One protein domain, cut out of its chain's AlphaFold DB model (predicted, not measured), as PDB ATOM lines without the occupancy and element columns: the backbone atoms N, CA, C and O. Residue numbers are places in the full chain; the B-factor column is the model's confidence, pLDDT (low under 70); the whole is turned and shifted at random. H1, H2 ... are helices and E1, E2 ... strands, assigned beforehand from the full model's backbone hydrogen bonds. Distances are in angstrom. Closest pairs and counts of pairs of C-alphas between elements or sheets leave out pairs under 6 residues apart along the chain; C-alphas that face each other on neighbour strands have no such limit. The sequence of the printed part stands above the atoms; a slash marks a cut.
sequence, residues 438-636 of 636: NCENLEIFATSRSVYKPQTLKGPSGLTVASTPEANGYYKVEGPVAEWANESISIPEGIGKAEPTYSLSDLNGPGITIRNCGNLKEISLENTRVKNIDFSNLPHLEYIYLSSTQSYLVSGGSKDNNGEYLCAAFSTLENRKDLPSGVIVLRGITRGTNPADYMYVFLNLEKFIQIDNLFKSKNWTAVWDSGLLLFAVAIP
ATOM      1  N   ASN A 438      31.386   6.856  24.297       96.88
ATOM      2  CA  ASN A 438      32.368   7.744  24.934       96.88
ATOM      3  C   ASN A 438      31.714   8.954  25.645       96.88
ATOM      4  O   ASN A 438      32.204  10.073  25.542       96.88
ATOM      5  N   CYS A 439      30.591   8.751  26.342       96.56
ATOM      6  CA  CYS A 439      29.996   9.778  27.208       96.56
ATOM      7  C   CYS A 439      30.574   9.645  28.622       96.56
ATOM      8  O   CYS A 439      30.046   8.887  29.440       96.56
ATOM      9  N   GLU A 440      31.685  10.330  28.894       94.00
ATOM     10  CA  GLU A 440      32.456  10.132  30.129       94.00
ATOM     11  C   GLU A 440      31.689  10.494  31.403       94.00
ATOM     12  O   GLU A 440      31.799   9.756  32.374       94.00
ATOM     13  N   ASN A 441      30.895  11.568  31.417       97.38
ATOM     14  CA  ASN A 441      30.152  11.990  32.612       97.38
ATOM     15  C   ASN A 441      28.683  11.551  32.628       97.38
ATOM     16  O   ASN A 441      27.954  11.976  33.517       97.38
ATOM     17  N   LEU A 442      28.243  10.703  31.691       98.44
ATOM     18  CA  LEU A 442      26.847  10.265  31.645       98.44
ATOM     19  C   LEU A 442      26.538   9.398  32.863       98.44
ATOM     20  O   LEU A 442      27.103   8.318  33.006       98.44
ATOM     21  N   GLU A 443      25.637   9.868  33.722       98.50
ATOM     22  CA  GLU A 443      25.211   9.197  34.953       98.50
ATOM     23  C   GLU A 443      23.844   8.521  34.786       98.50
ATOM     24  O   GLU A 443      23.624   7.445  35.349       98.50
ATOM     25  N   ILE A 444      22.947   9.120  33.991       98.56
ATOM     26  CA  ILE A 444      21.556   8.680  33.832       98.56
ATOM     27  C   ILE A 444      21.180   8.582  32.353       98.56
ATOM     28  O   ILE A 444      21.315   9.545  31.598       98.56
ATOM     29  N   PHE A 445      20.611   7.439  31.967       98.50
ATOM     30  CA  PHE A 445      19.894   7.285  30.705       98.50
ATOM     31  C   PHE A 445      18.491   6.722  30.943       98.50
ATOM     32  O   PHE A 445      18.330   5.668  31.563       98.50
ATOM     33  N   ALA A 446      17.466   7.411  30.447       97.81
ATOM     34  CA  ALA A 446      16.082   7.044  30.699       97.81
ATOM     35  C   ALA A 446      15.155   7.232  29.489       97.81
ATOM     36  O   ALA A 446      15.361   8.089  28.633       97.81
ATOM     37  N   THR A 447      14.082   6.448  29.450       96.50
ATOM     38  CA  THR A 447      12.945   6.601  28.532       96.50
ATOM     39  C   THR A 447      11.627   6.879  29.253       96.50
ATOM     40  O   THR A 447      10.556   6.750  28.664       96.50
ATOM     41  N   SER A 448      11.721   7.272  30.524       90.38
ATOM     42  CA  SER A 448      10.643   7.748  31.392       90.38
ATOM     43  C   SER A 448      10.794   9.245  31.675       90.38
ATOM     44  O   SER A 448      11.902   9.777  31.598       90.38
ATOM     45  N   ARG A 449       9.709   9.932  32.058       87.94
ATOM     46  CA  ARG A 449       9.744  11.376  32.401       87.94
ATOM     47  C   ARG A 449      10.720  11.750  33.527       87.94
ATOM     48  O   ARG A 449      11.204  12.883  33.547       87.94
ATOM     49  N   SER A 450      10.994  10.800  34.421       87.44
ATOM     50  CA  SER A 450      11.962  10.871  35.523       87.44
ATOM     51  C   SER A 450      12.511   9.473  35.832       87.44
ATOM     52  O   SER A 450      11.914   8.473  35.423       87.44
ATOM     53  N   VAL A 451      13.605   9.366  36.596       86.38
ATOM     54  CA  VAL A 451      14.032   8.068  37.150       86.38
ATOM     55  C   VAL A 451      13.216   7.739  38.401       86.38
ATOM     56  O   VAL A 451      13.321   8.407  39.429       86.38
ATOM     57  N   TYR A 452      12.399   6.689  38.329       82.44
ATOM     58  CA  TYR A 452      11.579   6.237  39.451       82.44
ATOM     59  C   TYR A 452      12.358   5.244  40.306       82.44
ATOM     60  O   TYR A 452      12.544   4.112  39.885       82.44
ATOM     61  N   LYS A 453      12.768   5.623  41.523       84.94
ATOM     62  CA  LYS A 453      13.437   4.708  42.465       84.94
ATOM     63  C   LYS A 453      12.546   4.339  43.653       84.94
ATOM     64  O   LYS A 453      11.854   5.211  44.185       84.94
ATOM     65  N   PRO A 454      12.592   3.082  44.128       83.50
ATOM     66  CA  PRO A 454      11.944   2.716  45.381       83.50
ATOM     67  C   PRO A 454      12.612   3.439  46.559       83.50
ATOM     68  O   PRO A 454      13.837   3.509  46.637       83.50
ATOM     69  N   GLN A 455      11.813   3.948  47.502       82.31
ATOM     70  CA  GLN A 455      12.309   4.541  48.749       82.31
ATOM     71  C   GLN A 455      12.937   3.485  49.653       82.31
ATOM     72  O   GLN A 455      13.986   3.711  50.252       82.31
ATOM     73  N   THR A 456      12.274   2.335  49.777       82.56
ATOM     74  CA  THR A 456      12.784   1.193  50.535       82.56
ATOM     75  C   THR A 456      12.419  -0.117  49.849       82.56
ATOM     76  O   THR A 456      11.472  -0.182  49.064       82.56
ATOM     77  N   LEU A 457      13.189  -1.163  50.151       86.31
ATOM     78  CA  LEU A 457      12.867  -2.536  49.785       86.31
ATOM     79  C   LEU A 457      12.447  -3.303  51.043       86.31
ATOM     80  O   LEU A 457      13.186  -3.324  52.029       86.31
ATOM     81  N   LYS A 458      11.270  -3.935  51.019       81.56
ATOM     82  CA  LYS A 458      10.755  -4.783  52.110       81.56
ATOM     83  C   LYS A 458      10.737  -6.256  51.719       81.56
ATOM     84  O   LYS A 458      10.658  -6.582  50.544       81.56
ATOM     85  N   GLY A 459      10.727  -7.148  52.708       76.69
ATOM     86  CA  GLY A 459      10.627  -8.592  52.479       76.69
ATOM     87  C   GLY A 459      11.988  -9.295  52.367       76.69
ATOM     88  O   GLY A 459      13.013  -8.714  52.731       76.69
ATOM     89  N   PRO A 460      12.007 -10.572  51.949       75.44
ATOM     90  CA  PRO A 460      13.241 -11.339  51.828       75.44
ATOM     91  C   PRO A 460      14.144 -10.744  50.740       75.44
ATOM     92  O   PRO A 460      13.675 -10.329  49.686       75.44
ATOM     93  N   SER A 461      15.457 -10.733  50.979       67.56
ATOM     94  CA  SER A 461      16.445 -10.225  50.014       67.56
ATOM     95  C   SER A 461      16.607 -11.113  48.776       67.56
ATOM     96  O   SER A 461      17.153 -10.666  47.773       67.56
ATOM     97  N   GLY A 462      16.152 -12.366  48.845       69.12
ATOM     98  CA  GLY A 462      16.198 -13.328  47.751       69.12
ATOM     99  C   GLY A 462      14.807 -13.719  47.270       69.12
ATOM    100  O   GLY A 462      13.833 -13.631  48.016       69.12
ATOM    101  N   LEU A 463      14.742 -14.188  46.026       76.19
ATOM    102  CA  LEU A 463      13.515 -14.691  45.424       76.19
ATOM    103  C   LEU A 463      13.280 -16.158  45.807       76.19
ATOM    104  O   LEU A 463      14.211 -16.971  45.813       76.19
ATOM    105  N   THR A 464      12.024 -16.503  46.085       72.94
ATOM    106  CA  THR A 464      11.559 -17.869  46.351       72.94
ATOM    107  C   THR A 464      10.330 -18.188  45.511       72.94
ATOM    108  O   THR A 464       9.354 -17.446  45.520       72.94
ATOM    109  N   VAL A 465      10.364 -19.311  44.793       75.94
ATOM    110  CA  VAL A 465       9.218 -19.815  44.020       75.94
ATOM    111  C   VAL A 465       8.320 -20.641  44.940       75.94
ATOM    112  O   VAL A 465       8.819 -21.457  45.717       75.94
ATOM    113  N   ALA A 466       7.004 -20.448  44.851       69.81
ATOM    114  CA  ALA A 466       6.031 -21.260  45.571       69.81
ATOM    115  C   ALA A 466       6.202 -22.750  45.228       69.81
ATOM    116  O   ALA A 466       6.457 -23.119  44.083       69.81
ATOM    117  N   SER A 467       6.045 -23.628  46.219       67.12
ATOM    118  CA  SER A 467       6.243 -25.074  46.039       67.12
ATOM    119  C   SER A 467       5.165 -25.739  45.174       67.12
ATOM    120  O   SER A 467       5.402 -26.813  44.623       67.12
ATOM    121  N   THR A 468       3.996 -25.112  45.035       72.19
ATOM    122  CA  THR A 468       2.887 -25.583  44.199       72.19
ATOM    123  C   THR A 468       2.349 -24.441  43.338       72.19
ATOM    124  O   THR A 468       2.217 -23.330  43.860       72.19
ATOM    125  N   PRO A 469       2.002 -24.695  42.062       74.00
ATOM    126  CA  PRO A 469       1.363 -23.693  41.219       74.00
ATOM    127  C   PRO A 469      -0.022 -23.320  41.768       74.00
ATOM    128  O   PRO A 469      -0.692 -24.127  42.420       74.00
ATOM    129  N   GLU A 470      -0.449 -22.089  41.506       71.50
ATOM    130  CA  GLU A 470      -1.795 -21.608  41.801       71.50
ATOM    131  C   GLU A 470      -2.851 -22.347  40.955       71.50
ATOM    132  O   GLU A 470      -2.541 -23.081  40.014       71.50
ATOM    133  N   ALA A 471      -4.138 -22.155  41.270       66.31
ATOM    134  CA  ALA A 471      -5.255 -22.843  40.605       66.31
ATOM    135  C   ALA A 471      -5.333 -22.608  39.078       66.31
ATOM    136  O   ALA A 471      -6.007 -23.351  38.368       66.31
ATOM    137  N   ASN A 472      -4.654 -21.576  38.583       65.56
ATOM    138  CA  ASN A 472      -4.524 -21.207  37.173       65.56
ATOM    139  C   ASN A 472      -3.299 -21.847  36.479       65.56
ATOM    140  O   ASN A 472      -3.106 -21.614  35.290       65.56
ATOM    141  N   GLY A 473      -2.501 -22.651  37.192       67.56
ATOM    142  CA  GLY A 473      -1.325 -23.353  36.670       67.56
ATOM    143  C   GLY A 473       0.002 -22.601  36.815       67.56
ATOM    144  O   GLY A 473       1.035 -23.197  36.536       67.56
ATOM    145  N   TYR A 474       0.002 -21.350  37.292       72.25
ATOM    146  CA  TYR A 474       1.209 -20.520  37.379       72.25
ATOM    147  C   TYR A 474       1.895 -20.609  38.745       72.25
ATOM    148  O   TYR A 474       1.230 -20.675  39.780       72.25
ATOM    149  N   TYR A 475       3.227 -20.532  38.782       71.19
ATOM    150  CA  TYR A 475       3.947 -20.381  40.051       71.19
ATOM    151  C   TYR A 475       4.024 -18.919  40.474       71.19
ATOM    152  O   TYR A 475       4.437 -18.065  39.690       71.19
ATOM    153  N   LYS A 476       3.692 -18.654  41.740       69.38
ATOM    154  CA  LYS A 476       3.931 -17.365  42.388       69.38
ATOM    155  C   LYS A 476       5.365 -17.288  42.911       69.38
ATOM    156  O   LYS A 476       5.900 -18.273  43.421       69.38
ATOM    157  N   VAL A 477       5.964 -16.105  42.827       72.38
ATOM    158  CA  VAL A 477       7.278 -15.796  43.408       72.38
ATOM    159  C   VAL A 477       7.105 -14.836  44.584       72.38
ATOM    160  O   VAL A 477       6.387 -13.842  44.479       72.38
ATOM    161  N   GLU A 478       7.770 -15.129  45.698       74.06
ATOM    162  CA  GLU A 478       7.951 -14.226  46.838       74.06
ATOM    163  C   GLU A 478       9.357 -13.612  46.778       74.06
ATOM    164  O   GLU A 478      10.317 -14.286  46.411       74.06
ATOM    165  N   GLY A 479       9.488 -12.324  47.099       77.62
ATOM    166  CA  GLY A 479      10.727 -11.573  46.901       77.62
ATOM    167  C   GLY A 479      10.713 -10.195  47.556       77.62
ATOM    168  O   GLY A 479       9.743  -9.859  48.245       77.62
ATOM    169  N   PRO A 480      11.765  -9.389  47.332       82.50
ATOM    170  CA  PRO A 480      11.805  -8.018  47.809       82.50
ATOM    171  C   PRO A 480      10.748  -7.173  47.088       82.50
ATOM    172  O   PRO A 480      10.517  -7.313  45.886       82.50
ATOM    173  N   VAL A 481      10.111  -6.285  47.842       80.25
ATOM    174  CA  VAL A 481       9.014  -5.418  47.406       80.25
ATOM    175  C   VAL A 481       9.496  -3.976  47.408       80.25
ATOM    176  O   VAL A 481      10.053  -3.520  48.406       80.25
ATOM    177  N   ALA A 482       9.255  -3.265  46.309       80.75
ATOM    178  CA  ALA A 482       9.476  -1.829  46.225       80.75
ATOM    179  C   ALA A 482       8.390  -1.068  46.989       80.75
ATOM    180  O   ALA A 482       7.203  -1.215  46.705       80.75
ATOM    181  N   GLU A 483       8.802  -0.214  47.921       80.44
ATOM    182  CA  GLU A 483       7.947   0.856  48.421       80.44
ATOM    183  C   GLU A 483       8.276   2.147  47.693       80.44
ATOM    184  O   GLU A 483       9.402   2.643  47.746       80.44
ATOM    185  N   TRP A 484       7.278   2.688  47.013       78.25
ATOM    186  CA  TRP A 484       7.368   3.938  46.278       78.25
ATOM    187  C   TRP A 484       7.007   5.115  47.193       78.25
ATOM    188  O   TRP A 484       6.317   4.942  48.199       78.25
ATOM    189  N   ALA A 485       7.491   6.315  46.873       68.50
ATOM    190  CA  ALA A 485       7.157   7.512  47.640       68.50
ATOM    191  C   ALA A 485       5.635   7.755  47.658       68.50
ATOM    192  O   ALA A 485       4.982   7.643  46.626       68.50
ATOM    193  N   ASN A 486       5.070   8.082  48.825       53.84
ATOM    194  CA  ASN A 486       3.631   8.322  48.983       53.84
ATOM    195  C   ASN A 486       3.243   9.674  48.340       53.84
ATOM    196  O   ASN A 486       3.669  10.733  48.806       53.84
ATOM    197  N   GLU A 487       2.444   9.641  47.270       51.44
ATOM    198  CA  GLU A 487       2.083  10.788  46.422       51.44
ATOM    199  C   GLU A 487       0.913  11.615  47.003       51.44
ATOM    200  O   GLU A 487      -0.197  11.639  46.478       51.44
ATOM    201  N   SER A 488       1.155  12.358  48.089       37.69
ATOM    202  CA  SER A 488       0.228  13.400  48.592       37.69
ATOM    203  C   SER A 488       0.222  14.682  47.735       37.69
ATOM    204  O   SER A 488      -0.346  15.697  48.133       37.69
ATOM    205  N   ILE A 489       0.891  14.661  46.585       38.34
ATOM    206  CA  ILE A 489       0.988  15.745  45.609       38.34
ATOM    207  C   ILE A 489       0.351  15.191  44.339       38.34
ATOM    208  O   ILE A 489       0.717  14.102  43.911       38.34
ATOM    209  N   SER A 490      -0.632  15.912  43.797       35.47
ATOM    210  CA  SER A 490      -1.350  15.627  42.549       35.47
ATOM    211  C   SER A 490      -0.460  14.933  41.519       35.47
ATOM    212  O   SER A 490       0.368  15.593  40.903       35.47
ATOM    213  N   ILE A 491      -0.631  13.618  41.384       37.94
ATOM    214  CA  ILE A 491       0.156  12.730  40.528       37.94
ATOM    215  C   ILE A 491       0.079  13.251  39.088       37.94
ATOM    216  O   ILE A 491      -0.995  13.160  38.485       37.94
ATOM    217  N   PRO A 492       1.162  13.769  38.485       37.25
ATOM    218  CA  PRO A 492       1.317  13.623  37.054       37.25
ATOM    219  C   PRO A 492       1.668  12.146  36.840       37.25
ATOM    220  O   PRO A 492       2.628  11.650  37.422       37.25
ATOM    221  N   GLU A 493       0.822  11.437  36.098       48.56
ATOM    222  CA  GLU A 493       1.052  10.111  35.507       48.56
ATOM    223  C   GLU A 493       2.525   9.640  35.579       48.56
ATOM    224  O   GLU A 493       3.378  10.192  34.888       48.56
ATOM    225  N   GLY A 494       2.864   8.663  36.433       51.59
ATOM    226  CA  GLY A 494       4.266   8.228  36.548       51.59
ATOM    227  C   GLY A 494       4.495   6.860  37.184       51.59
ATOM    228  O   GLY A 494       5.051   5.973  36.548       51.59
ATOM    229  N   ILE A 495       4.045   6.628  38.422       56.91
ATOM    230  CA  ILE A 495       4.312   5.334  39.087       56.91
ATOM    231  C   ILE A 495       3.148   4.349  38.931       56.91
ATOM    232  O   ILE A 495       3.378   3.138  38.881       56.91
ATOM    233  N   GLY A 496       1.912   4.848  38.815       63.28
ATOM    234  CA  GLY A 496       0.701   4.022  38.716       63.28
ATOM    235  C   GLY A 496       0.346   3.528  37.310       63.28
ATOM    236  O   GLY A 496      -0.473   2.620  37.186       63.28
ATOM    237  N   LYS A 497       0.935   4.105  36.255       76.00
ATOM    238  CA  LYS A 497       0.684   3.730  34.854       76.00
ATOM    239  C   LYS A 497       1.975   3.732  34.049       76.00
ATOM    240  O   LYS A 497       2.904   4.454  34.405       76.00
ATOM    241  N   ALA A 498       2.016   2.909  33.006       82.56
ATOM    242  CA  ALA A 498       3.129   2.889  32.071       82.56
ATOM    243  C   ALA A 498       3.100   4.134  31.178       82.56
ATOM    244  O   ALA A 498       2.028   4.710  30.952       82.56
ATOM    245  N   GLU A 499       4.255   4.521  30.632       86.62
ATOM    246  CA  GLU A 499       4.295   5.588  29.624       86.62
ATOM    247  C   GLU A 499       3.392   5.185  28.445       86.62
ATOM    248  O   GLU A 499       3.521   4.073  27.928       86.62
ATOM    249  N   PRO A 500       2.454   6.035  27.994       85.88
ATOM    250  CA  PRO A 500       1.458   5.637  26.998       85.88
ATOM    251  C   PRO A 500       2.080   5.399  25.618       85.88
ATOM    252  O   PRO A 500       1.650   4.521  24.870       85.88
ATOM    253  N   THR A 501       3.113   6.175  25.288       89.94
ATOM    254  CA  THR A 501       3.861   6.063  24.037       89.94
ATOM    255  C   THR A 501       5.181   5.364  24.312       89.94
ATOM    256  O   THR A 501       5.919   5.772  25.205       89.94
ATOM    257  N   TYR A 502       5.486   4.320  23.541       93.75
ATOM    258  CA  TYR A 502       6.744   3.602  23.701       93.75
ATOM    259  C   TYR A 502       7.935   4.435  23.228       93.75
ATOM    260  O   TYR A 502       7.809   5.315  22.371       93.75
ATOM    261  N   SER A 503       9.105   4.090  23.750       95.69
ATOM    262  CA  SER A 503      10.376   4.705  23.388       95.69
ATOM    263  C   SER A 503      11.343   3.639  22.915       95.69
ATOM    264  O   SER A 503      11.507   2.620  23.580       95.69
ATOM    265  N   LEU A 504      12.044   3.913  21.823       97.69
ATOM    266  CA  LEU A 504      13.111   3.079  21.279       97.69
ATOM    267  C   LEU A 504      12.649   1.694  20.796       97.69
ATOM    268  O   LEU A 504      11.829   1.003  21.410       97.69
ATOM    269  N   SER A 505      13.190   1.255  19.663       96.88
ATOM    270  CA  SER A 505      12.736   0.026  19.009       96.88
ATOM    271  C   SER A 505      13.846  -0.670  18.248       96.88
ATOM    272  O   SER A 505      14.637  -0.031  17.558       96.88
ATOM    273  N   ASP A 506      13.830  -2.003  18.299       95.94
ATOM    274  CA  ASP A 506      14.741  -2.835  17.509       95.94
ATOM    275  C   ASP A 506      14.281  -3.034  16.048       95.94
ATOM    276  O   ASP A 506      14.885  -3.800  15.293       95.94
ATOM    277  N   LEU A 507      13.172  -2.400  15.634       93.56
ATOM    278  CA  LEU A 507      12.520  -2.655  14.343       93.56
ATOM    279  C   LEU A 507      13.466  -2.470  13.144       93.56
ATOM    280  O   LEU A 507      13.382  -3.224  12.178       93.56
ATOM    281  N   ASN A 508      14.370  -1.491  13.223       89.06
ATOM    282  CA  ASN A 508      15.244  -1.072  12.124       89.06
ATOM    283  C   ASN A 508      16.739  -1.111  12.506       89.06
ATOM    284  O   ASN A 508      17.524  -0.303  12.017       89.06
ATOM    285  N   GLY A 509      17.128  -2.019  13.404       92.31
ATOM    286  CA  GLY A 509      18.477  -2.100  13.985       92.31
ATOM    287  C   GLY A 509      18.435  -1.989  15.511       92.31
ATOM    288  O   GLY A 509      17.344  -1.851  16.047       92.31
ATOM    289  N   PRO A 510      19.577  -2.055  16.219       94.62
ATOM    290  CA  PRO A 510      19.601  -1.983  17.681       94.62
ATOM    291  C   PRO A 510      18.964  -0.686  18.194       94.62
ATOM    292  O   PRO A 510      19.415   0.402  17.842       94.62
ATOM    293  N   GLY A 511      17.932  -0.795  19.030       95.94
ATOM    294  CA  GLY A 511      17.245   0.355  19.612       95.94
ATOM    295  C   GLY A 511      18.126   1.141  20.579       95.94
ATOM    296  O   GLY A 511      17.971   2.354  20.706       95.94
ATOM    297  N   ILE A 512      19.066   0.459  21.239       97.88
ATOM    298  CA  ILE A 512      19.998   1.035  22.212       97.88
ATOM    299  C   ILE A 512      21.385   0.429  21.990       97.88
ATOM    300  O   ILE A 512      21.537  -0.790  21.923       97.88
ATOM    301  N   THR A 513      22.406   1.278  21.915       97.88
ATOM    302  CA  THR A 513      23.820   0.886  21.961       97.88
ATOM    303  C   THR A 513      24.541   1.753  22.985       97.88
ATOM    304  O   THR A 513      24.467   2.974  22.897       97.88
ATOM    305  N   ILE A 514      25.245   1.134  23.937       97.75
ATOM    306  CA  ILE A 514      26.028   1.832  24.968       97.75
ATOM    307  C   ILE A 514      27.465   1.320  24.910       97.75
ATOM    308  O   ILE A 514      27.692   0.111  24.948       97.75
ATOM    309  N   ARG A 515      28.441   2.224  24.786       96.44
ATOM    310  CA  ARG A 515      29.872   1.898  24.726       96.44
ATOM    311  C   ARG A 515      30.698   2.946  25.457       96.44
ATOM    312  O   ARG A 515      30.562   4.137  25.206       96.44
ATOM    313  N   ASN A 516      31.612   2.502  26.316       94.50
ATOM    314  CA  ASN A 516      32.549   3.376  27.034       94.50
ATOM    315  C   ASN A 516      31.869   4.499  27.854       94.50
ATOM    316  O   ASN A 516      32.405   5.598  27.970       94.50
ATOM    317  N   CYS A 517      30.705   4.225  28.448       96.50
ATOM    318  CA  CYS A 517      29.980   5.142  29.340       96.50
ATOM    319  C   CYS A 517      30.137   4.696  30.803       96.50
ATOM    320  O   CYS A 517      29.169   4.354  31.475       96.50
ATOM    321  N   GLY A 518      31.381   4.619  31.289       94.69
ATOM    322  CA  GLY A 518      31.704   3.939  32.550       94.69
ATOM    323  C   GLY A 518      31.123   4.575  33.821       94.69
ATOM    324  O   GLY A 518      31.043   3.897  34.844       94.69
ATOM    325  N   ASN A 519      30.710   5.845  33.775       97.38
ATOM    326  CA  ASN A 519      30.076   6.553  34.896       97.38
ATOM    327  C   ASN A 519      28.550   6.417  34.936       97.38
ATOM    328  O   ASN A 519      27.929   6.968  35.843       97.38
ATOM    329  N   LEU A 520      27.957   5.650  34.016       97.94
ATOM    330  CA  LEU A 520      26.520   5.410  33.990       97.94
ATOM    331  C   LEU A 520      26.107   4.630  35.242       97.94
ATOM    332  O   LEU A 520      26.545   3.499  35.459       97.94
ATOM    333  N   LYS A 521      25.276   5.255  36.075       97.75
ATOM    334  CA  LYS A 521      24.778   4.713  37.347       97.75
ATOM    335  C   LYS A 521      23.380   4.133  37.198       97.75
ATOM    336  O   LYS A 521      23.038   3.175  37.896       97.75
ATOM    337  N   GLU A 522      22.582   4.708  36.298       98.06
ATOM    338  CA  GLU A 522      21.143   4.473  36.231       98.06
ATOM    339  C   GLU A 522      20.665   4.309  34.791       98.06
ATOM    340  O   GLU A 522      20.913   5.160  33.934       98.06
ATOM    341  N   ILE A 523      19.937   3.219  34.544       97.88
ATOM    342  CA  ILE A 523      19.247   2.972  33.278       97.88
ATOM    343  C   ILE A 523      17.762   2.743  33.563       97.88
ATOM    344  O   ILE A 523      17.406   1.797  34.263       97.88
ATOM    345  N   SER A 524      16.889   3.576  32.996       96.25
ATOM    346  CA  SER A 524      15.431   3.432  33.108       96.25
ATOM    347  C   SER A 524      14.798   3.268  31.730       96.25
ATOM    348  O   SER A 524      14.617   4.237  31.007       96.25
ATOM    349  N   LEU A 525      14.455   2.043  31.345       96.38
ATOM    350  CA  LEU A 525      13.797   1.732  30.078       96.38
ATOM    351  C   LEU A 525      12.311   1.466  30.306       96.38
ATOM    352  O   LEU A 525      11.893   0.318  30.435       96.38
ATOM    353  N   GLU A 526      11.523   2.533  30.358       92.94
ATOM    354  CA  GLU A 526      10.067   2.483  30.465       92.94
ATOM    355  C   GLU A 526       9.412   2.367  29.080       92.94
ATOM    356  O   GLU A 526       9.762   3.107  28.156       92.94
ATOM    357  N   ASN A 527       8.489   1.410  28.952       93.19
ATOM    358  CA  ASN A 527       7.737   1.061  27.748       93.19
ATOM    359  C   ASN A 527       8.591   1.050  26.472       93.19
ATOM    360  O   ASN A 527       8.377   1.839  25.555       93.19
ATOM    361  N   THR A 528       9.564   0.141  26.388       95.38
ATOM    362  CA  THR A 528      10.433   0.042  25.202       95.38
ATOM    363  C   THR A 528      10.091  -1.141  24.296       95.38
ATOM    364  O   THR A 528       9.532  -2.154  24.732       95.38
ATOM    365  N   ARG A 529      10.436  -1.034  23.005       95.62
ATOM    366  CA  ARG A 529      10.329  -2.126  22.012       95.62
ATOM    367  C   ARG A 529      11.683  -2.755  21.684       95.62
ATOM    368  O   ARG A 529      11.928  -3.232  20.573       95.62
ATOM    369  N   VAL A 530      12.559  -2.761  22.675       96.12
ATOM    370  CA  VAL A 530      13.907  -3.319  22.605       96.12
ATOM    371  C   VAL A 530      13.867  -4.782  23.047       96.12
ATOM    372  O   VAL A 530      13.102  -5.152  23.932       96.12
ATOM    373  N   LYS A 531      14.656  -5.644  22.416       95.62
ATOM    374  CA  LYS A 531      14.801  -7.073  22.739       95.62
ATOM    375  C   LYS A 531      16.177  -7.394  23.304       95.62
ATOM    376  O   LYS A 531      16.348  -8.465  23.875       95.62
ATOM    377  N   ASN A 532      17.153  -6.504  23.145       94.00
ATOM    378  CA  ASN A 532      18.502  -6.710  23.651       94.00
ATOM    379  C   ASN A 532      19.108  -5.413  24.192       94.00
ATOM    380  O   ASN A 532      18.954  -4.352  23.598       94.00
ATOM    381  N   ILE A 533      19.856  -5.532  25.283       96.12
ATOM    382  CA  ILE A 533      20.704  -4.479  25.834       96.12
ATOM    383  C   ILE A 533      21.943  -5.137  26.443       96.12
ATOM    384  O   ILE A 533      21.844  -6.185  27.082       96.12
ATOM    385  N   ASP A 534      23.103  -4.531  26.213       96.38
ATOM    386  CA  ASP A 534      24.385  -4.959  26.767       96.38
ATOM    387  C   ASP A 534      24.758  -4.041  27.938       96.38
ATOM    388  O   ASP A 534      24.840  -2.824  27.775       96.38
ATOM    389  N   PHE A 535      24.948  -4.628  29.118       96.69
ATOM    390  CA  PHE A 535      25.360  -3.943  30.343       96.69
ATOM    391  C   PHE A 535      26.852  -4.127  30.659       96.69
ATOM    392  O   PHE A 535      27.297  -3.760  31.749       96.69
ATOM    393  N   SER A 536      27.624  -4.725  29.748       94.44
ATOM    394  CA  SER A 536      29.059  -4.916  29.942       94.44
ATOM    395  C   SER A 536      29.806  -3.582  30.002       94.44
ATOM    396  O   SER A 536      29.438  -2.607  29.348       94.44
ATOM    397  N   ASN A 537      30.902  -3.543  30.766       92.88
ATOM    398  CA  ASN A 537      31.753  -2.358  30.916       92.88
ATOM    399  C   ASN A 537      31.039  -1.142  31.543       92.88
ATOM    400  O   ASN A 537      31.435   0.001  31.303       92.88
ATOM    401  N   LEU A 538      30.020  -1.380  32.377       96.38
ATOM    402  CA  LEU A 538      29.326  -0.359  33.171       96.38
ATOM    403  C   LEU A 538      29.582  -0.580  34.677       96.38
ATOM    404  O   LEU A 538      28.690  -1.022  35.406       96.38
ATOM    405  N   PRO A 539      30.804  -0.307  35.179       94.88
ATOM    406  CA  PRO A 539      31.214  -0.670  36.540       94.88
ATOM    407  C   PRO A 539      30.462   0.090  37.642       94.88
ATOM    408  O   PRO A 539      30.370  -0.397  38.768       94.88
ATOM    409  N   HIS A 540      29.917   1.271  37.334       96.69
ATOM    410  CA  HIS A 540      29.165   2.090  38.286       96.69
ATOM    411  C   HIS A 540      27.649   1.873  38.229       96.69
ATOM    412  O   HIS A 540      26.946   2.394  39.094       96.69
ATOM    413  N   LEU A 541      27.148   1.065  37.288       97.50
ATOM    414  CA  LEU A 541      25.717   0.806  37.141       97.50
ATOM    415  C   LEU A 541      25.176   0.137  38.402       97.50
ATOM    416  O   LEU A 541      25.603  -0.960  38.769       97.50
ATOM    417  N   GLU A 542      24.236   0.799  39.065       96.38
ATOM    418  CA  GLU A 542      23.676   0.371  40.350       96.38
ATOM    419  C   GLU A 542      22.150   0.298  40.354       96.38
ATOM    420  O   GLU A 542      21.583  -0.397  41.199       96.38
ATOM    421  N   TYR A 543      21.488   0.964  39.405       97.25
ATOM    422  CA  TYR A 543      20.038   0.968  39.292       97.25
ATOM    423  C   TYR A 543      19.580   0.685  37.863       97.25
ATOM    424  O   TYR A 543      20.028   1.330  36.913       97.25
ATOM    425  N   ILE A 544      18.661  -0.269  37.718       97.31
ATOM    426  CA  ILE A 544      18.026  -0.592  36.442       97.31
ATOM    427  C   ILE A 544      16.515  -0.659  36.645       97.31
ATOM    428  O   ILE A 544      16.021  -1.391  37.498       97.31
ATOM    429  N   TYR A 545      15.768   0.051  35.819       94.94
ATOM    430  CA  TYR A 545      14.321  -0.068  35.725       94.94
ATOM    431  C   TYR A 545      13.973  -0.494  34.300       94.94
ATOM    432  O   TYR A 545      14.401   0.165  33.359       94.94
ATOM    433  N   LEU A 546      13.231  -1.590  34.114       95.25
ATOM    434  CA  LEU A 546      12.799  -2.050  32.790       95.25
ATOM    435  C   LEU A 546      11.295  -2.319  32.776       95.25
ATOM    436  O   LEU A 546      10.776  -3.056  33.621       95.25
ATOM    437  N   SER A 547      10.619  -1.825  31.745       92.88
ATOM    438  CA  SER A 547       9.252  -2.206  31.428       92.88
ATOM    439  C   SER A 547       9.022  -2.328  29.920       92.88
ATOM    440  O   SER A 547       9.558  -1.581  29.095       92.88
ATOM    441  N   SER A 548       8.244  -3.337  29.532       93.44
ATOM    442  CA  SER A 548       7.851  -3.553  28.139       93.44
ATOM    443  C   SER A 548       6.641  -4.477  28.034       93.44
ATOM    444  O   SER A 548       6.282  -5.189  28.975       93.44
ATOM    445  N   THR A 549       6.035  -4.534  26.847       91.19
ATOM    446  CA  THR A 549       5.042  -5.578  26.544       91.19
ATOM    447  C   THR A 549       5.715  -6.943  26.355       91.19
ATOM    448  O   THR A 549       6.915  -7.024  26.085       91.19
ATOM    449  N   GLN A 550       4.932  -8.024  26.446       88.00
ATOM    450  CA  GLN A 550       5.423  -9.413  26.495       88.00
ATOM    451  C   GLN A 550       6.315  -9.846  25.312       88.00
ATOM    452  O   GLN A 550       7.010 -10.850  25.396       88.00
ATOM    453  N   SER A 551       6.296  -9.131  24.185       89.94
ATOM    454  CA  SER A 551       7.103  -9.466  22.999       89.94
ATOM    455  C   SER A 551       8.532  -8.906  23.022       89.94
ATOM    456  O   SER A 551       9.308  -9.202  22.110       89.94
ATOM    457  N   TYR A 552       8.869  -8.096  24.025       94.19
ATOM    458  CA  TYR A 552      10.117  -7.336  24.115       94.19
ATOM    459  C   TYR A 552      10.891  -7.700  25.385       94.19
ATOM    460  O   TYR A 552      10.654  -8.761  25.959       94.19
ATOM    461  N   LEU A 553      11.859  -6.872  25.778       94.69
ATOM    462  CA  LEU A 553      12.861  -7.170  26.798       94.69
ATOM    463  C   LEU A 553      12.273  -7.842  28.047       94.69
ATOM    464  O   LEU A 553      12.759  -8.895  28.450       94.69
ATOM    465  N   VAL A 554      11.193  -7.293  28.608       90.69
ATOM    466  CA  VAL A 554      10.482  -7.845  29.765       90.69
ATOM    467  C   VAL A 554       9.456  -8.891  29.314       90.69
ATOM    468  O   VAL A 554       8.426  -8.572  28.723       90.69
ATOM    469  N   SER A 555       9.709 -10.155  29.670       85.81
ATOM    470  CA  SER A 555       8.923 -11.367  29.337       85.81
ATOM    471  C   SER A 555       9.149 -11.981  27.946       85.81
ATOM    472  O   SER A 555       8.676 -13.091  27.702       85.81
ATOM    473  N   GLY A 556       9.873 -11.320  27.040       86.44
ATOM    474  CA  GLY A 556      10.068 -11.807  25.672       86.44
ATOM    475  C   GLY A 556      11.013 -13.003  25.532       86.44
ATOM    476  O   GLY A 556      11.788 -13.342  26.428       86.44
ATOM    477  N   GLY A 557      10.920 -13.655  24.375       83.00
ATOM    478  CA  GLY A 557      11.652 -14.863  23.998       83.00
ATOM    479  C   GLY A 557      10.891 -15.641  22.923       83.00
ATOM    480  O   GLY A 557       9.883 -15.165  22.390       83.00
ATOM    481  N   SER A 558      11.355 -16.847  22.591       76.44
ATOM    482  CA  SER A 558      10.525 -17.803  21.838       76.44
ATOM    483  C   SER A 558       9.323 -18.273  22.677       76.44
ATOM    484  O   SER A 558       9.339 -18.149  23.898       76.44
ATOM    485  N   LYS A 559       8.269 -18.807  22.035       69.75
ATOM    486  CA  LYS A 559       6.978 -19.158  22.676       69.75
ATOM    487  C   LYS A 559       7.119 -19.977  23.971       69.75
ATOM    488  O   LYS A 559       6.326 -19.791  24.887       69.75
ATOM    489  N   ASP A 560       8.135 -20.836  24.038       75.38
ATOM    490  CA  ASP A 560       8.395 -21.723  25.175       75.38
ATOM    491  C   ASP A 560       9.534 -21.217  26.094       75.38
ATOM    492  O   ASP A 560       9.791 -21.806  27.139       75.38
ATOM    493  N   ASN A 561      10.191 -20.099  25.750       83.62
ATOM    494  CA  ASN A 561      11.354 -19.525  26.447       83.62
ATOM    495  C   ASN A 561      11.144 -18.059  26.870       83.62
ATOM    496  O   ASN A 561      12.082 -17.259  26.818       83.62
ATOM    497  N   ASN A 562       9.938 -17.684  27.301       87.50
ATOM    498  CA  ASN A 562       9.693 -16.354  27.875       87.50
ATOM    499  C   ASN A 562      10.756 -16.018  28.940       87.50
ATOM    500  O   ASN A 562      11.001 -16.816  29.848       87.50
ATOM    501  N   GLY A 563      11.406 -14.860  28.820       89.88
ATOM    502  CA  GLY A 563      12.540 -14.458  29.659       89.88
ATOM    503  C   GLY A 563      13.920 -14.641  29.028       89.88
ATOM    504  O   GLY A 563      14.913 -14.237  29.626       89.88
ATOM    505  N   GLU A 564      14.012 -15.210  27.825       94.00
ATOM    506  CA  GLU A 564      15.272 -15.384  27.093       94.00
ATOM    507  C   GLU A 564      16.034 -14.064  26.890       94.00
ATOM    508  O   GLU A 564      17.249 -14.028  27.087       94.00
ATOM    509  N   TYR A 565      15.327 -12.975  26.579       95.69
ATOM    510  CA  TYR A 565      15.935 -11.654  26.399       95.69
ATOM    511  C   TYR A 565      16.502 -11.081  27.706       95.69
ATOM    512  O   TYR A 565      17.626 -10.580  27.716       95.69
ATOM    513  N   LEU A 566      15.786 -11.233  28.828       95.12
ATOM    514  CA  LEU A 566      16.301 -10.858  30.152       95.12
ATOM    515  C   LEU A 566      17.529 -11.689  30.535       95.12
ATOM    516  O   LEU A 566      18.505 -11.129  31.027       95.12
ATOM    517  N   CYS A 567      17.517 -13.005  30.288       94.38
ATOM    518  CA  CYS A 567      18.687 -13.855  30.524       94.38
ATOM    519  C   CYS A 567      19.914 -13.344  29.758       94.38
ATOM    520  O   CYS A 567      20.995 -13.247  30.338       94.38
ATOM    521  N   ALA A 568      19.748 -13.023  28.469       95.38
ATOM    522  CA  ALA A 568      20.827 -12.511  27.634       95.38
ATOM    523  C   ALA A 568      21.367 -11.183  28.181       95.38
ATOM    524  O   ALA A 568      22.562 -11.094  28.467       95.38
ATOM    525  N   ALA A 569      20.492 -10.209  28.439       96.69
ATOM    526  CA  ALA A 569      20.880  -8.913  28.984       96.69
ATOM    527  C   ALA A 569      21.589  -9.058  30.344       96.69
ATOM    528  O   ALA A 569      22.722  -8.617  30.516       96.69
ATOM    529  N   PHE A 570      21.002  -9.769  31.308       96.62
ATOM    530  CA  PHE A 570      21.570  -9.890  32.657       96.62
ATOM    531  C   PHE A 570      22.833 -10.755  32.743       96.62
ATOM    532  O   PHE A 570      23.627 -10.621  33.684       96.62
ATOM    533  N   SER A 571      23.092 -11.595  31.738       96.62
ATOM    534  CA  SER A 571      24.372 -12.298  31.625       96.62
ATOM    535  C   SER A 571      25.558 -11.340  31.455       96.62
ATOM    536  O   SER A 571      26.653 -11.666  31.918       96.62
ATOM    537  N   THR A 572      25.325 -10.133  30.927       96.94
ATOM    538  CA  THR A 572      26.349  -9.094  30.700       96.94
ATOM    539  C   THR A 572      26.588  -8.170  31.896       96.94
ATOM    540  O   THR A 572      27.586  -7.463  31.909       96.94
ATOM    541  N   LEU A 573      25.729  -8.207  32.929       96.38
ATOM    542  CA  LEU A 573      25.879  -7.359  34.121       96.38
ATOM    543  C   LEU A 573      27.251  -7.519  34.783       96.38
ATOM    544  O   LEU A 573      27.732  -8.644  34.957       96.38
ATOM    545  N   GLU A 574      27.807  -6.413  35.256       94.19
ATOM    546  CA  GLU A 574      29.016  -6.428  36.070       94.19
ATOM    547  C   GLU A 574      28.778  -7.071  37.445       94.19
ATOM    548  O   GLU A 574      27.670  -7.094  37.998       94.19
ATOM    549  N   ASN A 575      29.851  -7.631  37.999       93.88
ATOM    550  CA  ASN A 575      29.842  -8.234  39.325       93.88
ATOM    551  C   ASN A 575      30.023  -7.155  40.402       93.88
ATOM    552  O   ASN A 575      31.020  -6.442  40.408       93.88
ATOM    553  N   ARG A 576      29.088  -7.091  41.355       94.38
ATOM    554  CA  ARG A 576      29.058  -6.104  42.442       94.38
ATOM    555  C   ARG A 576      29.331  -6.702  43.827       94.38
ATOM    556  O   ARG A 576      28.903  -6.130  44.824       94.38
ATOM    557  N   LYS A 577      30.000  -7.859  43.940       89.88
ATOM    558  CA  LYS A 577      30.239  -8.543  45.236       89.88
ATOM    559  C   LYS A 577      30.906  -7.677  46.312       89.88
ATOM    560  O   LYS A 577      30.611  -7.874  47.486       89.88
ATOM    561  N   ASP A 578      31.754  -6.734  45.910       91.88
ATOM    562  CA  ASP A 578      32.476  -5.831  46.818       91.88
ATOM    563  C   ASP A 578      31.819  -4.437  46.933       91.88
ATOM    564  O   ASP A 578      32.386  -3.518  47.519       91.88
ATOM    565  N   LEU A 579      30.618  -4.272  46.370       93.56
ATOM    566  CA  LEU A 579      29.848  -3.028  46.327       93.56
ATOM    567  C   LEU A 579      28.467  -3.220  46.982       93.56
ATOM    568  O   LEU A 579      28.031  -4.355  47.192       93.56
ATOM    569  N   PRO A 580      27.729  -2.136  47.291       92.75
ATOM    570  CA  PRO A 580      26.313  -2.242  47.628       92.75
ATOM    571  C   PRO A 580      25.530  -2.971  46.529       92.75
ATOM    572  O   PRO A 580      25.792  -2.768  45.335       92.75
ATOM    573  N   SER A 581      24.568  -3.807  46.949       91.62
ATOM    574  CA  SER A 581      23.726  -4.573  46.022       91.62
ATOM    575  C   SER A 581      23.044  -3.626  45.044       91.62
ATOM    576  O   SER A 581      22.403  -2.661  45.468       91.62
ATOM    577  N   GLY A 582      23.200  -3.893  43.749       94.88
ATOM    578  CA  GLY A 582      22.470  -3.149  42.727       94.88
ATOM    579  C   GLY A 582      20.980  -3.491  42.774       94.88
ATOM    580  O   GLY A 582      20.602  -4.574  43.224       94.88
ATOM    581  N   VAL A 583      20.119  -2.591  42.309       94.19
ATOM    582  CA  VAL A 583      18.661  -2.782  42.327       94.19
ATOM    583  C   VAL A 583      18.122  -2.818  40.904       94.19
ATOM    584  O   VAL A 583      18.421  -1.941  40.097       94.19
ATOM    585  N   ILE A 584      17.300  -3.826  40.611       94.06
ATOM    586  CA  ILE A 584      16.596  -3.969  39.335       94.06
ATOM    587  C   ILE A 584      15.096  -3.982  39.603       94.06
ATOM    588  O   ILE A 584      14.629  -4.780  40.411       94.06
ATOM    589  N   VAL A 585      14.332  -3.138  38.917       91.69
ATOM    590  CA  VAL A 585      12.865  -3.151  38.934       91.69
ATOM    591  C   VAL A 585      12.358  -3.589  37.567       91.69
ATOM    592  O   VAL A 585      12.791  -3.070  36.541       91.69
ATOM    593  N   LEU A 586      11.445  -4.559  37.556       91.44
ATOM    594  CA  LEU A 586      10.891  -5.155  36.344       91.44
ATOM    595  C   LEU A 586       9.374  -5.051  36.353       91.44
ATOM    596  O   LEU A 586       8.750  -5.534  37.299       91.44
ATOM    597  N   ARG A 587       8.795  -4.487  35.287       89.31
ATOM    598  CA  ARG A 587       7.339  -4.383  35.108       89.31
ATOM    599  C   ARG A 587       6.881  -4.889  33.744       89.31
ATOM    600  O   ARG A 587       7.440  -4.526  32.711       89.31
ATOM    601  N   GLY A 588       5.848  -5.728  33.720       89.38
ATOM    602  CA  GLY A 588       5.169  -6.094  32.476       89.38
ATOM    603  C   GLY A 588       4.190  -4.999  32.061       89.38
ATOM    604  O   GLY A 588       3.637  -4.319  32.922       89.38
ATOM    605  N   ILE A 589       3.941  -4.844  30.762       88.44
ATOM    606  CA  ILE A 589       2.947  -3.897  30.232       88.44
ATOM    607  C   ILE A 589       1.895  -4.637  29.399       88.44
ATOM    608  O   ILE A 589       2.214  -5.508  28.581       88.44
ATOM    609  N   THR A 590       0.632  -4.261  29.590       83.44
ATOM    610  CA  THR A 590      -0.516  -4.765  28.823       83.44
ATOM    611  C   THR A 590      -0.437  -4.416  27.333       83.44
ATOM    612  O   THR A 590       0.067  -3.373  26.921       83.44
ATOM    613  N   ARG A 591      -0.937  -5.314  26.473       71.19
ATOM    614  CA  ARG A 591      -0.993  -5.087  25.021       71.19
ATOM    615  C   ARG A 591      -2.337  -4.467  24.637       71.19
ATOM    616  O   ARG A 591      -3.370  -5.095  24.844       71.19
ATOM    617  N   GLY A 592      -2.314  -3.310  23.974       59.88
ATOM    618  CA  GLY A 592      -3.489  -2.748  23.290       59.88
ATOM    619  C   GLY A 592      -4.471  -1.960  24.164       59.88
ATOM    620  O   GLY A 592      -5.563  -1.652  23.697       59.88
ATOM    621  N   THR A 593      -4.105  -1.627  25.399       55.34
ATOM    622  CA  THR A 593      -4.797  -0.642  26.244       55.34
ATOM    623  C   THR A 593      -4.121   0.723  26.077       55.34
ATOM    624  O   THR A 593      -2.896   0.800  25.989       55.34
ATOM    625  N   ASN A 594      -4.911   1.796  25.970       56.78
ATOM    626  CA  ASN A 594      -4.410   3.173  25.966       56.78
ATOM    627  C   ASN A 594      -5.123   3.968  27.082       56.78
ATOM    628  O   ASN A 594      -6.344   4.136  26.987       56.78
ATOM    629  N   PRO A 595      -4.410   4.426  28.131       59.91
ATOM    630  CA  PRO A 595      -2.986   4.184  28.398       59.91
ATOM    631  C   PRO A 595      -2.714   2.722  28.774       59.91
ATOM    632  O   PRO A 595      -3.620   2.000  29.195       59.91
ATOM    633  N   ALA A 596      -1.471   2.282  28.597       69.56
ATOM    634  CA  ALA A 596      -1.077   0.929  28.947       69.56
ATOM    635  C   ALA A 596      -0.977   0.777  30.476       69.56
ATOM    636  O   ALA A 596      -0.371   1.601  31.162       69.56
ATOM    637  N   ASP A 597      -1.572  -0.286  31.012       79.69
ATOM    638  CA  ASP A 597      -1.472  -0.629  32.429       79.69
ATOM    639  C   ASP A 597      -0.314  -1.602  32.656       79.69
ATOM    640  O   ASP A 597      -0.008  -2.445  31.795       79.69
ATOM    641  N   TYR A 598       0.296  -1.514  33.838       84.69
ATOM    642  CA  TYR A 598       1.249  -2.517  34.293       84.69
ATOM    643  C   TYR A 598       0.550  -3.860  34.543       84.69
ATOM    644  O   TYR A 598      -0.624  -3.933  34.908       84.69
ATOM    645  N   MET A 599       1.283  -4.945  34.316       83.06
ATOM    646  CA  MET A 599       0.830  -6.311  34.550       83.06
ATOM    647  C   MET A 599       1.972  -7.195  35.050       83.06
ATOM    648  O   MET A 599       3.133  -6.786  35.109       83.06
ATOM    649  N   TYR A 600       1.639  -8.442  35.380       80.50
ATOM    650  CA  TYR A 600       2.621  -9.449  35.766       80.50
ATOM    651  C   TYR A 600       3.701  -9.648  34.699       80.50
ATOM    652  O   TYR A 600       3.433  -9.629  33.496       80.50
ATOM    653  N   VAL A 601       4.925  -9.897  35.158       85.38
ATOM    654  CA  VAL A 601       6.022 -10.347  34.298       85.38
ATOM    655  C   VAL A 601       5.869 -11.852  34.078       85.38
ATOM    656  O   VAL A 601       5.731 -12.601  35.047       85.38
ATOM    657  N   PHE A 602       5.882 -12.298  32.820       83.44
ATOM    658  CA  PHE A 602       5.689 -13.706  32.458       83.44
ATOM    659  C   PHE A 602       7.016 -14.347  32.058       83.44
ATOM    660  O   PHE A 602       7.629 -13.921  31.083       83.44
ATOM    661  N   LEU A 603       7.454 -15.394  32.760       85.69
ATOM    662  CA  LEU A 603       8.745 -16.051  32.498       85.69
ATOM    663  C   LEU A 603       8.630 -17.566  32.522       85.69
ATOM    664  O   LEU A 603       7.937 -18.114  33.360       85.69
ATOM    665  N   ASN A 604       9.381 -18.257  31.672       87.75
ATOM    666  CA  ASN A 604       9.596 -19.692  31.818       87.75
ATOM    667  C   ASN A 604      10.364 -19.984  33.129       87.75
ATOM    668  O   ASN A 604      11.283 -19.243  33.489       87.75
ATOM    669  N   LEU A 605      10.018 -21.075  33.826       84.00
ATOM    670  CA  LEU A 605      10.608 -21.433  35.125       84.00
ATOM    671  C   LEU A 605      12.133 -21.581  35.063       84.00
ATOM    672  O   LEU A 605      12.845 -21.091  35.940       84.00
ATOM    673  N   GLU A 606      12.652 -22.226  34.017       87.38
ATOM    674  CA  GLU A 606      14.090 -22.417  33.836       87.38
ATOM    675  C   GLU A 606      14.804 -21.079  33.629       87.38
ATOM    676  O   GLU A 606      15.883 -20.860  34.182       87.38
ATOM    677  N   LYS A 607      14.190 -20.159  32.872       89.56
ATOM    678  CA  LYS A 607      14.728 -18.809  32.647       89.56
ATOM    679  C   LYS A 607      14.714 -17.986  33.928       89.56
ATOM    680  O   LYS A 607      15.719 -17.361  34.252       89.56
ATOM    681  N   PHE A 608      13.633 -18.054  34.699       88.06
ATOM    682  CA  PHE A 608      13.555 -17.409  36.005       88.06
ATOM    683  C   PHE A 608      14.677 -17.881  36.946       88.06
ATOM    684  O   PHE A 608      15.392 -17.054  37.509       88.06
ATOM    685  N   ILE A 609      14.894 -19.198  37.063       87.31
ATOM    686  CA  ILE A 609      15.966 -19.766  37.900       87.31
ATOM    687  C   ILE A 609      17.350 -19.308  37.414       87.31
ATOM    688  O   ILE A 609      18.222 -18.995  38.227       87.31
ATOM    689  N   GLN A 610      17.572 -19.250  36.097       91.56
ATOM    690  CA  GLN A 610      18.825 -18.738  35.529       91.56
ATOM    691  C   GLN A 610      19.063 -17.270  35.912       91.56
ATOM    692  O   GLN A 610      20.159 -16.931  36.358       91.56
ATOM    693  N   ILE A 611      18.041 -16.419  35.789       91.19
ATOM    694  CA  ILE A 611      18.105 -14.991  36.134       91.19
ATOM    695  C   ILE A 611      18.375 -14.797  37.632       91.19
ATOM    696  O   ILE A 611      19.287 -14.061  38.004       91.19
ATOM    697  N   ASP A 612      17.643 -15.495  38.499       88.25
ATOM    698  CA  ASP A 612      17.813 -15.400  39.953       88.25
ATOM    699  C   ASP A 612      19.224 -15.832  40.401       88.25
ATOM    700  O   ASP A 612      19.862 -15.169  41.223       88.25
ATOM    701  N   ASN A 613      19.775 -16.890  39.795       91.00
ATOM    702  CA  ASN A 613      21.159 -17.300  40.042       91.00
ATOM    703  C   ASN A 613      22.175 -16.239  39.591       91.00
ATOM    704  O   ASN A 613      23.155 -16.000  40.302       91.00
ATOM    705  N   LEU A 614      21.951 -15.586  38.443       93.19
ATOM    706  CA  LEU A 614      22.801 -14.486  37.979       93.19
ATOM    707  C   LEU A 614      22.803 -13.344  38.997       93.19
ATOM    708  O   LEU A 614      23.879 -12.931  39.429       93.19
ATOM    709  N   PHE A 615      21.627 -12.904  39.442       92.12
ATOM    710  CA  PHE A 615      21.483 -11.827  40.422       92.12
ATOM    711  C   PHE A 615      22.181 -12.138  41.746       92.12
ATOM    712  O   PHE A 615      23.024 -11.358  42.194       92.12
ATOM    713  N   LYS A 616      21.950 -13.329  42.312       89.88
ATOM    714  CA  LYS A 616      22.644 -13.793  43.525       89.88
ATOM    715  C   LYS A 616      24.160 -13.831  43.339       89.88
ATOM    716  O   LYS A 616      24.907 -13.394  44.211       89.88
ATOM    717  N   SER A 617      24.630 -14.343  42.202       92.81
ATOM    718  CA  SER A 617      26.064 -14.490  41.938       92.81
ATOM    719  C   SER A 617      26.786 -13.160  41.713       92.81
ATOM    720  O   SER A 617      27.987 -13.090  41.973       92.81
ATOM    721  N   LYS A 618      26.074 -12.124  41.256       94.56
ATOM    722  CA  LYS A 618      26.624 -10.806  40.909       94.56
ATOM    723  C   LYS A 618      26.264  -9.702  41.912       94.56
ATOM    724  O   LYS A 618      26.643  -8.563  41.672       94.56
ATOM    725  N   ASN A 619      25.596 -10.033  43.023       94.62
ATOM    726  CA  ASN A 619      25.130  -9.091  44.051       94.62
ATOM    727  C   ASN A 619      24.146  -8.033  43.507       94.62
ATOM    728  O   ASN A 619      24.365  -6.827  43.627       94.62
ATOM    729  N   TRP A 620      23.075  -8.514  42.875       93.81
ATOM    730  CA  TRP A 620      21.939  -7.708  42.430       93.81
ATOM    731  C   TRP A 620      20.648  -8.173  43.110       93.81
ATOM    732  O   TRP A 620      20.419  -9.371  43.283       93.81
ATOM    733  N   THR A 621      19.787  -7.222  43.454       91.06
ATOM    734  CA  THR A 621      18.466  -7.436  44.045       91.06
ATOM    735  C   THR A 621      17.396  -7.075  43.020       91.06
ATOM    736  O   THR A 621      17.326  -5.928  42.581       91.06
ATOM    737  N   ALA A 622      16.538  -8.028  42.657       89.06
ATOM    738  CA  ALA A 622      15.474  -7.803  41.682       89.06
ATOM    739  C   ALA A 622      14.090  -7.723  42.326       89.06
ATOM    740  O   ALA A 622      13.700  -8.599  43.096       89.06
ATOM    741  N   VAL A 623      13.344  -6.689  41.945       88.00
ATOM    742  CA  VAL A 623      11.952  -6.443  42.305       88.00
ATOM    743  C   VAL A 623      11.083  -6.707  41.081       88.00
ATOM    744  O   VAL A 623      11.210  -6.040  40.054       88.00
ATOM    745  N   TRP A 624      10.178  -7.672  41.207       85.56
ATOM    746  CA  TRP A 624       9.194  -7.995  40.179       85.56
ATOM    747  C   TRP A 624       7.880  -7.302  40.513       85.56
ATOM    748  O   TRP A 624       7.089  -7.791  41.323       85.56
ATOM    749  N   ASP A 625       7.687  -6.131  39.928       78.25
ATOM    750  CA  ASP A 625       6.594  -5.234  40.262       78.25
ATOM    751  C   ASP A 625       5.504  -5.316  39.184       78.25
ATOM    752  O   ASP A 625       5.758  -5.152  37.994       78.25
ATOM    753  N   SER A 626       4.271  -5.603  39.595       69.38
ATOM    754  CA  SER A 626       3.123  -5.638  38.683       69.38
ATOM    755  C   SER A 626       2.438  -4.273  38.539       69.38
ATOM    756  O   SER A 626       1.444  -4.166  37.828       69.38
ATOM    757  N   GLY A 627       2.927  -3.244  39.240       60.44
ATOM    758  CA  GLY A 627       2.286  -1.934  39.388       60.44
ATOM    759  C   GLY A 627       1.128  -1.918  40.394       60.44
ATOM    760  O   GLY A 627       0.613  -0.854  40.726       60.44
ATOM    761  N   LEU A 628       0.723  -3.080  40.916       52.78
ATOM    762  CA  LEU A 628      -0.227  -3.216  42.020       52.78
ATOM    763  C   LEU A 628       0.550  -3.384  43.335       52.78
ATOM    764  O   LEU A 628       1.633  -3.962  43.340       52.78
ATOM    765  N   LEU A 629      -0.042  -3.003  44.477       45.41
ATOM    766  CA  LEU A 629       0.484  -3.270  45.840       45.41
ATOM    767  C   LEU A 629       0.722  -4.776  46.143       45.41
ATOM    768  O   LEU A 629       1.050  -5.150  47.269       45.41
ATOM    769  N   LEU A 630       0.522  -5.651  45.155       47.44
ATOM    770  CA  LEU A 630       0.672  -7.093  45.197       47.44
ATOM    771  C   LEU A 630       1.718  -7.541  44.157       47.44
ATOM    772  O   LEU A 630       1.591  -7.329  42.951       47.44
ATOM    773  N   PHE A 631       2.750  -8.198  44.669       58.09
ATOM    774  CA  PHE A 631       3.879  -8.807  43.968       58.09
ATOM    775  C   PHE A 631       3.453 -10.075  43.212       58.09
ATOM    776  O   PHE A 631       2.808 -10.951  43.799       58.09
ATOM    777  N   ALA A 632       3.834 -10.204  41.935       56.06
ATOM    778  CA  ALA A 632       3.810 -11.500  41.253       56.06
ATOM    779  C   ALA A 632       4.624 -11.521  39.946       56.06
ATOM    780  O   ALA A 632       4.473 -10.669  39.069       56.06
ATOM    781  N   VAL A 633       5.429 -12.570  39.803       60.09
ATOM    782  CA  VAL A 633       5.865 -13.112  38.509       60.09
ATOM    783  C   VAL A 633       4.937 -14.276  38.199       60.09
ATOM    784  O   VAL A 633       4.676 -15.082  39.091       60.09
ATOM    785  N   ALA A 634       4.456 -14.372  36.964       63.12
ATOM    786  CA  ALA A 634       3.689 -15.520  36.502       63.12
ATOM    787  C   ALA A 634       4.608 -16.458  35.715       63.12
ATOM    788  O   ALA A 634       5.126 -16.095  34.657       63.12
ATOM    789  N   ILE A 635       4.816 -17.667  36.231       69.25
ATOM    790  CA  ILE A 635       5.630 -18.691  35.571       69.25
ATOM    791  C   ILE A 635       4.706 -19.752  34.959       69.25
ATOM    792  O   ILE A 635       4.064 -20.442  35.753       69.25
ATOM    793  N   PRO A 636       4.569 -19.835  33.615       59.59
ATOM    794  CA  PRO A 636       3.680 -20.776  32.926       59.59
ATOM    795  C   PRO A 636       4.007 -22.249  33.139       59.59
ATOM    796  O   PRO A 636       5.203 -22.569  33.346       59.59
TER     797      PRO A 636
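AT A GLANCE: This is residues 438 to 636 of the 636 residues of an uncharacterized protein of Odoribacter laneus CAG:561 (UniProt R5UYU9). With little regular structure, the chain winds in stacked turns into one parallel sheet, E1 E6 E7 E8 E9, with H2 on one face. Under half of the 199 printed residues lie in E1 to E7, H1, E8, H2 and E9, mixed class. It is compact, radius of gyration of the C-alphas 16.0 A, spans 51 by 40 by 38 A.

IN THESE COORDINATES: E1, residues 444-446, begins at C-alpha (21.556, 8.680, 33.832); E2 is 456-458, E3 481-483, E4 503-505, E5 512-515, E6 522-525, E7 543-549, H1 564-571, E8 582-589, H2 605-618, 20.1 A, and E9 620-624, ending at (9.194, -7.995, 40.179).

HOW THE PARTS SIT: N 585 of E8 and O 544 of E7 are 2.8 A apart. Hairpin E2 and E3 has N 481 and O 458 at 2.8 A. H2, height 7.1 A over the sheet, touches H1, closest C-alphas Ile 611 and Cys 567, 5.8 A. In H1 and H2 every O i to N i+4 pair is within hydrogen-bond range.

THE WHOLE: The printed part has no cut; among the long links is E2 to E3, with 22 residues between them; 37 printed residues have pLDDT under 70, among them residues 485 to 496.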